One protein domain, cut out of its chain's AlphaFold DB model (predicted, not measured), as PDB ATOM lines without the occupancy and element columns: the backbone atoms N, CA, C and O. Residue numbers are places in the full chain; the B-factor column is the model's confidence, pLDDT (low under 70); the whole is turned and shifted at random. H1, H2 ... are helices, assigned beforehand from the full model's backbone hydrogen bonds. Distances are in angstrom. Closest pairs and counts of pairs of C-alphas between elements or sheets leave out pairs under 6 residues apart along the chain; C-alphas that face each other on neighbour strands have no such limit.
ATOM      1  N   VAL A  31      24.246  45.261  18.950       89.50
ATOM      2  CA  VAL A  31      24.333  44.094  18.062       89.50
ATOM      3  C   VAL A  31      25.095  42.930  18.714       89.50
ATOM      4  O   VAL A  31      24.759  41.765  18.485       89.50
ATOM      5  N   ILE A  32      26.074  43.214  19.582       92.56
ATOM      6  CA  ILE A  32      26.793  42.189  20.356       92.56
ATOM      7  C   ILE A  32      25.840  41.428  21.287       92.56
ATOM      8  O   ILE A  32      25.930  40.206  21.414       92.56
ATOM      9  N   GLU A  33      24.886  42.124  21.902       90.88
ATOM     10  CA  GLU A  33      23.917  41.507  22.811       90.88
ATOM     11  C   GLU A  33      22.928  40.608  22.063       90.88
ATOM     12  O   GLU A  33      22.533  39.558  22.573       90.88
ATOM     13  N   ILE A  34      22.584  40.958  20.821       90.00
ATOM     14  CA  ILE A  34      21.783  40.094  19.942       90.00
ATOM     15  C   ILE A  34      22.533  38.784  19.666       90.00
ATOM     16  O   ILE A  34      21.963  37.704  19.832       90.00
ATOM     17  N   ALA A  35      23.821  38.857  19.323       91.44
ATOM     18  CA  ALA A  35      24.637  37.669  19.076       91.44
ATOM     19  C   ALA A  35      24.764  36.764  20.310       91.44
ATOM     20  O   ALA A  35      24.612  35.546  20.199       91.44
ATOM     21  N   LYS A  36      24.966  37.343  21.501       92.06
ATOM     22  CA  LYS A  36      24.990  36.583  22.763       92.06
ATOM     23  C   LYS A  36      23.669  35.853  23.012       92.06
ATOM     24  O   LYS A  36      23.675  34.673  23.360       92.06
ATOM     25  N   ARG A  37      22.529  36.520  22.786       91.12
ATOM     26  CA  ARG A  37      21.194  35.904  22.917       91.12
ATOM     27  C   ARG A  37      20.985  34.770  21.918       91.12
ATOM     28  O   ARG A  37      20.400  33.753  22.282       91.12
ATOM     29  N   ASN A  38      21.461  34.925  20.685       89.88
ATOM     30  CA  ASN A  38      21.375  33.874  19.672       89.88
ATOM     31  C   ASN A  38      22.177  32.635  20.081       89.88
ATOM     32  O   ASN A  38      21.635  31.533  20.034       89.88
ATOM     33  N   LEU A  39      23.412  32.811  20.563       89.50
ATOM     34  CA  LEU A  39      24.223  31.699  21.069       89.50
ATOM     35  C   LEU A  39      23.537  30.969  22.224       89.50
ATOM     36  O   LEU A  39      23.445  29.745  22.183       89.50
ATOM     37  N   ALA A  40      23.002  31.706  23.202       88.81
ATOM     38  CA  ALA A  40      22.298  31.108  24.335       88.81
ATOM     39  C   ALA A  40      21.104  30.253  23.874       88.81
ATOM     40  O   ALA A  40      20.975  29.099  24.279       88.81
ATOM     41  N   LYS A  41      20.284  30.774  22.948       88.69
ATOM     42  CA  LYS A  41      19.158  30.031  22.359       88.69
ATOM     43  C   LYS A  41      19.610  28.773  21.618       88.69
ATOM     44  O   LYS A  41      18.936  27.747  21.675       88.69
ATOM     45  N   TRP A  42      20.712  28.837  20.872       87.06
ATOM     46  CA  TRP A  42      21.206  27.682  20.117       87.06
ATOM     47  C   TRP A  42      21.756  26.598  21.033       87.06
ATOM     48  O   TRP A  42      21.451  25.425  20.825       87.06
ATOM     49  N   GLN A  43      22.499  26.993  22.064       84.56
ATOM     50  CA  GLN A  43      23.019  26.086  23.083       84.56
ATOM     51  C   GLN A  43      21.888  25.398  23.857       84.56
ATOM     52  O   GLN A  43      21.957  24.191  24.074       84.56
ATOM     53  N   GLU A  44      20.834  26.139  24.208       86.12
ATOM     54  CA  GLU A  44      19.640  25.589  24.858       86.12
ATOM     55  C   GLU A  44      18.890  24.609  23.942       86.12
ATOM     56  O   GLU A  44      18.504  23.524  24.369       86.12
ATOM     57  N   ARG A  45      18.716  24.961  22.661       83.81
ATOM     58  CA  ARG A  45      17.902  24.180  21.717       83.81
ATOM     59  C   ARG A  45      18.584  22.917  21.192       83.81
ATOM     60  O   ARG A  45      17.901  21.923  20.958       83.81
ATOM     61  N   TRP A  46      19.888  22.965  20.933       79.56
ATOM     62  CA  TRP A  46      20.611  21.899  20.222       79.56
ATOM     63  C   TRP A  46      21.620  21.150  21.098       79.56
ATOM     64  O   TRP A  46      22.254  20.209  20.626       79.56
ATOM     65  N   GLY A  47      21.755  21.541  22.369       67.38
ATOM     66  CA  GLY A  47      22.796  21.045  23.261       67.38
ATOM     67  C   GLY A  47      24.150  21.682  22.937       67.38
ATOM     68  O   GLY A  47      24.543  21.816  21.779       67.38
ATOM     69  N   GLY A  48      24.878  22.105  23.970       65.19
ATOM     70  CA  GLY A  48      26.079  22.945  23.877       65.19
ATOM     71  C   GLY A  48      27.332  22.336  23.229       65.19
ATOM     72  O   GLY A  48      28.418  22.794  23.531       65.19
ATOM     73  N   SER A  49      27.232  21.335  22.353       69.06
ATOM     74  CA  SER A  49      28.394  20.582  21.848       69.06
ATOM     75  C   SER A  49      29.045  21.148  20.574       69.06
ATOM     76  O   SER A  49      29.881  20.464  19.985       69.06
ATOM     77  N   ASN A  50      28.672  22.339  20.089       83.69
ATOM     78  CA  ASN A  50      29.331  22.935  18.921       83.69
ATOM     79  C   ASN A  50      30.552  23.773  19.356       83.69
ATOM     80  O   ASN A  50      30.353  24.864  19.900       83.69
ATOM     81  N   PRO A  51      31.798  23.342  19.060       87.69
ATOM     82  CA  PRO A  51      33.004  24.063  19.476       87.69
ATOM     83  C   PRO A  51      33.040  25.505  18.967       87.69
ATOM     84  O   PRO A  51      33.484  26.410  19.666       87.69
ATOM     85  N   ALA A  52      32.494  25.760  17.776       89.25
ATOM     86  CA  ALA A  52      32.480  27.101  17.210       89.25
ATOM     87  C   ALA A  52      31.564  28.057  17.993       89.25
ATOM     88  O   ALA A  52      31.839  29.253  18.061       89.25
ATOM     89  N   TRP A  53      30.487  27.554  18.608       90.00
ATOM     90  CA  TRP A  53      29.620  28.370  19.467       90.00
ATOM     91  C   TRP A  53      30.300  28.715  20.788       90.00
ATOM     92  O   TRP A  53      30.154  29.837  21.269       90.00
ATOM     93  N   GLU A  54      31.067  27.784  21.354       89.94
ATOM     94  CA  GLU A  54      31.868  28.034  22.554       89.94
ATOM     95  C   GLU A  54      32.963  29.070  22.286       89.94
ATOM     96  O   GLU A  54      33.115  30.021  23.053       89.94
ATOM     97  N   GLU A  55      33.673  28.946  21.164       93.44
ATOM     98  CA  GLU A  55      34.680  29.921  20.739       93.44
ATOM     99  C   GLU A  55      34.069  31.312  20.525       93.44
ATOM    100  O   GLU A  55      34.606  32.313  21.003       93.44
ATOM    101  N   TRP A  56      32.905  31.391  19.874       93.62
ATOM    102  CA  TRP A  56      32.178  32.653  19.744       93.62
ATOM    103  C   TRP A  56      31.752  33.222  21.098       93.62
ATOM    104  O   TRP A  56      31.896  34.422  21.324       93.62
ATOM    105  N   ALA A  57      31.275  32.389  22.023       92.31
ATOM    106  CA  ALA A  57      30.922  32.830  23.369       92.31
ATOM    107  C   ALA A  57      32.143  33.378  24.128       92.31
ATOM    108  O   ALA A  57      32.031  34.377  24.840       92.31
ATOM    109  N   GLN A  58      33.321  32.775  23.952       94.00
ATOM    110  CA  GLN A  58      34.570  33.287  24.516       94.00
ATOM    111  C   GLN A  58      34.955  34.636  23.904       94.00
ATOM    112  O   GLN A  58      35.221  35.574  24.656       94.00
ATOM    113  N   ILE A  59      34.911  34.765  22.575       95.19
ATOM    114  CA  ILE A  59      35.192  36.020  21.864       95.19
ATOM    115  C   ILE A  59      34.273  37.143  22.351       95.19
ATOM    116  O   ILE A  59      34.760  38.183  22.782       95.19
ATOM    117  N   LEU A  60      32.955  36.924  22.360       94.69
ATOM    118  CA  LEU A  60      31.970  37.943  22.748       94.69
ATOM    119  C   LEU A  60      32.010  38.297  24.243       94.69
ATOM    120  O   LEU A  60      31.411  39.291  24.658       94.69
ATOM    121  N   ARG A  61      32.672  37.473  25.061       94.38
ATOM    122  CA  ARG A  61      32.911  37.730  26.485       94.38
ATOM    123  C   ARG A  61      34.216  38.489  26.725       94.38
ATOM    124  O   ARG A  61      34.283  39.261  27.674       94.38
ATOM    125  N   MET A  62      35.249  38.225  25.926       95.31
ATOM    126  CA  MET A  62      36.599  38.756  26.143       95.31
ATOM    127  C   MET A  62      36.887  40.033  25.357       95.31
ATOM    128  O   MET A  62      37.699  40.838  25.805       95.31
ATOM    129  N   LEU A  63      36.264  40.204  24.192       95.75
ATOM    130  CA  LEU A  63      36.531  41.318  23.291       95.75
ATOM    131  C   LEU A  63      35.494  42.436  23.447       95.75
ATOM    132  O   LEU A  63      34.310  42.182  23.680       95.75
ATOM    133  N   SER A  64      35.939  43.678  23.265       95.44
ATOM    134  CA  SER A  64      35.048  44.826  23.068       95.44
ATOM    135  C   SER A  64      34.331  44.748  21.713       95.44
ATOM    136  O   SER A  64      34.738  43.999  20.824       95.44
ATOM    137  N   SER A  65      33.283  45.554  21.514       93.94
ATOM    138  CA  SER A  65      32.580  45.643  20.222       93.94
ATOM    139  C   SER A  65      33.525  45.970  19.063       93.94
ATOM    140  O   SER A  65      33.437  45.340  18.011       93.94
ATOM    141  N   ASP A  66      34.469  46.888  19.271       94.50
ATOM    142  CA  ASP A  66      35.440  47.277  18.244       94.50
ATOM    143  C   ASP A  66      36.406  46.137  17.923       94.50
ATOM    144  O   ASP A  66      36.645  45.839  16.758       94.50
ATOM    145  N   GLN A  67      36.878  45.416  18.942       96.50
ATOM    146  CA  GLN A  67      37.739  44.248  18.748       96.50
ATOM    147  C   GLN A  67      37.009  43.098  18.042       96.50
ATOM    148  O   GLN A  67      37.609  42.385  17.239       96.50
ATOM    149  N   VAL A  68      35.711  42.916  18.301       95.38
ATOM    150  CA  VAL A  68      34.879  41.957  17.559       95.38
ATOM    151  C   VAL A  68      34.712  42.398  16.102       95.38
ATOM    152  O   VAL A  68      34.787  41.561  15.204       95.38
ATOM    153  N   ALA A  69      34.521  43.693  15.848       94.25
ATOM    154  CA  ALA A  69      34.442  44.232  14.494       94.25
ATOM    155  C   ALA A  69      35.767  44.059  13.727       94.25
ATOM    156  O   ALA A  69      35.751  43.636  12.574       94.25
ATOM    157  N   ASP A  70      36.905  44.312  14.374       94.94
ATOM    158  CA  ASP A  70      38.235  44.076  13.802       94.94
ATOM    159  C   ASP A  70      38.471  42.586  13.532       94.94
ATOM    160  O   ASP A  70      38.967  42.207  12.470       94.94
ATOM    161  N   PHE A  71      38.053  41.711  14.452       94.44
ATOM    162  CA  PHE A  71      38.113  40.264  14.257       94.44
ATOM    163  C   PHE A  71      37.304  39.823  13.027       94.44
ATOM    164  O   PHE A  71      37.811  39.061  12.197       94.44
ATOM    165  N   LEU A  72      36.079  40.342  12.880       90.88
ATOM    166  CA  LEU A  72      35.190  40.076  11.748       90.88
ATOM    167  C   LEU A  72      35.714  40.610  10.412       90.88
ATOM    168  O   LEU A  72      35.338  40.055   9.385       90.88
ATOM    169  N   ASP A  73      36.587  41.616  10.410       89.50
ATOM    170  CA  ASP A  73      37.235  42.147   9.201       89.50
ATOM    171  C   ASP A  73      38.603  41.488   8.919       89.50
ATOM    172  O   ASP A  73      39.168  41.627   7.839       89.50
ATOM    173  N   SER A  74      39.145  40.720   9.872       90.00
ATOM    174  CA  SER A  74      40.469  40.104   9.732       90.00
ATOM    175  C   SER A  74      40.486  38.911   8.767       90.00
ATOM    176  O   SER A  74      39.556  38.104   8.716       90.00
ATOM    177  N   ASP A  75      41.601  38.714   8.063       87.56
ATOM    178  CA  ASP A  75      41.819  37.551   7.185       87.56
ATOM    179  C   ASP A  75      42.495  36.370   7.903       87.56
ATOM    180  O   ASP A  75      43.048  35.462   7.277       87.56
ATOM    181  N   THR A  76      42.459  36.346   9.239       89.50
ATOM    182  CA  THR A  76      43.068  35.248   9.996       89.50
ATOM    183  C   THR A  76      42.349  33.920   9.711       89.50
ATOM    184  O   THR A  76      41.126  33.901   9.528       89.50
ATOM    185  N   PRO A  77      43.056  32.772   9.714       89.06
ATOM    186  CA  PRO A  77      42.416  31.465   9.543       89.06
ATOM    187  C   PRO A  77      41.290  31.209  10.557       89.06
ATOM    188  O   PRO A  77      40.271  30.609  10.221       89.06
ATOM    189  N   MET A  78      41.450  31.711  11.787       90.50
ATOM    190  CA  MET A  78      40.441  31.608  12.839       90.50
ATOM    191  C   MET A  78      39.185  32.422  12.516       90.50
ATOM    192  O   MET A  78      38.086  31.873  12.594       90.50
ATOM    193  N   ALA A  79      39.329  33.686  12.110       89.75
ATOM    194  CA  ALA A  79      38.192  34.519  11.725       89.75
ATOM    195  C   ALA A  79      37.448  33.930  10.525       89.75
ATOM    196  O   ALA A  79      36.232  33.764  10.578       89.75
ATOM    197  N   ASN A  80      38.175  33.502   9.490       88.12
ATOM    198  CA  ASN A  80      37.589  32.842   8.324       88.12
ATOM    199  C   ASN A  80      36.744  31.619   8.703       88.12
ATOM    200  O   ASN A  80      35.618  31.478   8.227       88.12
ATOM    201  N   ARG A  81      37.260  30.758   9.588       90.12
ATOM    202  CA  ARG A  81      36.528  29.586  10.078       90.12
ATOM    203  C   ARG A  81      35.296  29.984  10.892       90.12
ATOM    204  O   ARG A  81      34.206  29.496  10.613       90.12
ATOM    205  N   LEU A  82      35.444  30.872  11.875       90.56
ATOM    206  CA  LEU A  82      34.351  31.219  12.791       90.56
ATOM    207  C   LEU A  82      33.224  32.013  12.118       90.56
ATOM    208  O   LEU A  82      32.064  31.874  12.510       90.56
ATOM    209  N   ARG A  83      33.503  32.779  11.057       88.56
ATOM    210  CA  ARG A  83      32.464  33.480  10.281       88.56
ATOM    211  C   ARG A  83      31.475  32.542   9.584       88.56
ATOM    212  O   ARG A  83      30.347  32.959   9.316       88.56
ATOM    213  N   GLN A  84      31.838  31.276   9.355       84.12
ATOM    214  CA  GLN A  84      30.924  30.260   8.812       84.12
ATOM    215  C   GLN A  84      29.799  29.887   9.790       84.12
ATOM    216  O   GLN A  84      28.756  29.399   9.371       84.12
ATOM    217  N   SER A  85      29.990  30.154  11.083       86.44
ATOM    218  CA  SER A  85      29.025  29.895  12.154       86.44
ATOM    219  C   SER A  85      28.716  31.169  12.950       86.44
ATOM    220  O   SER A  85      28.576  31.125  14.172       86.44
ATOM    221  N   SER A  86      28.691  32.316  12.266       86.25
ATOM    222  CA  SER A  86      28.533  33.633  12.887       86.25
ATOM    223  C   SER A  86      27.202  33.758  13.653       86.25
ATOM    224  O   SER A  86      26.141  33.600  13.047       86.25
ATOM    225  N   PRO A  87      27.210  34.120  14.951       88.00
ATOM    226  CA  PRO A  87      25.990  34.286  15.750       88.00
ATOM    227  C   PRO A  87      25.163  35.526  15.385       88.00
ATOM    228  O   PRO A  87      24.030  35.687  15.841       88.00
ATOM    229  N   PHE A  88      25.725  36.404  14.553       85.81
ATOM    230  CA  PHE A  88      25.067  37.599  14.026       85.81
ATOM    231  C   PHE A  88      24.162  37.294  12.830       85.81
ATOM    232  O   PHE A  88      23.267  38.072  12.513       85.81
TER     233      PHE A  88
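Overview. This is residues 31 to 88 of the 102 residues of an uncharacterized protein of Verrucomicrobia bacterium (UniProt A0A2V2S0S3). H1 and H2 form a helical hairpin; two shorter helices, H3 and H4, make a corner beyond H2, and residues 84 to 88 fold back toward H1. The printed part has 58 residues, with four named helices, H1 to H4 in order, and no named strand: all helix, compact, radius of gyration of the C-alphas 10.9 A, spans 30 by 22 by 16 A.

Along the chain. H1, residues 31 to 46, runs 22.6 A from C-alpha 31 at (24.333, 44.094, 18.062). H2 is residues 51 to 62, 16.5 A; H3 is 65 to 73. H4, 77 to 83, ends at C-alpha 83 (32.464, 33.480, 10.281).

Arrangement. H1 and H2 touch, closest C-alphas Leu 39 and Trp 53, 6.5 A, opposite ways at a shallow tilt of 33 degrees, only just short of steep. H3 and H4 only just touch, with 3 pairs of C-alphas within 8 A, closest Phe 71 and Ala 79, 6.3 A. H1 and H4 are apart. In the four helices every O i to N i+4 pair is within hydrogen-bond range.

Size, cuts and confidence. The farthest C-alphas, Arg 45 and Asp 75, are 31.0 A apart. The printed part has no cut; its three links are tight. Residues 47 to 49 have pLDDT under 70.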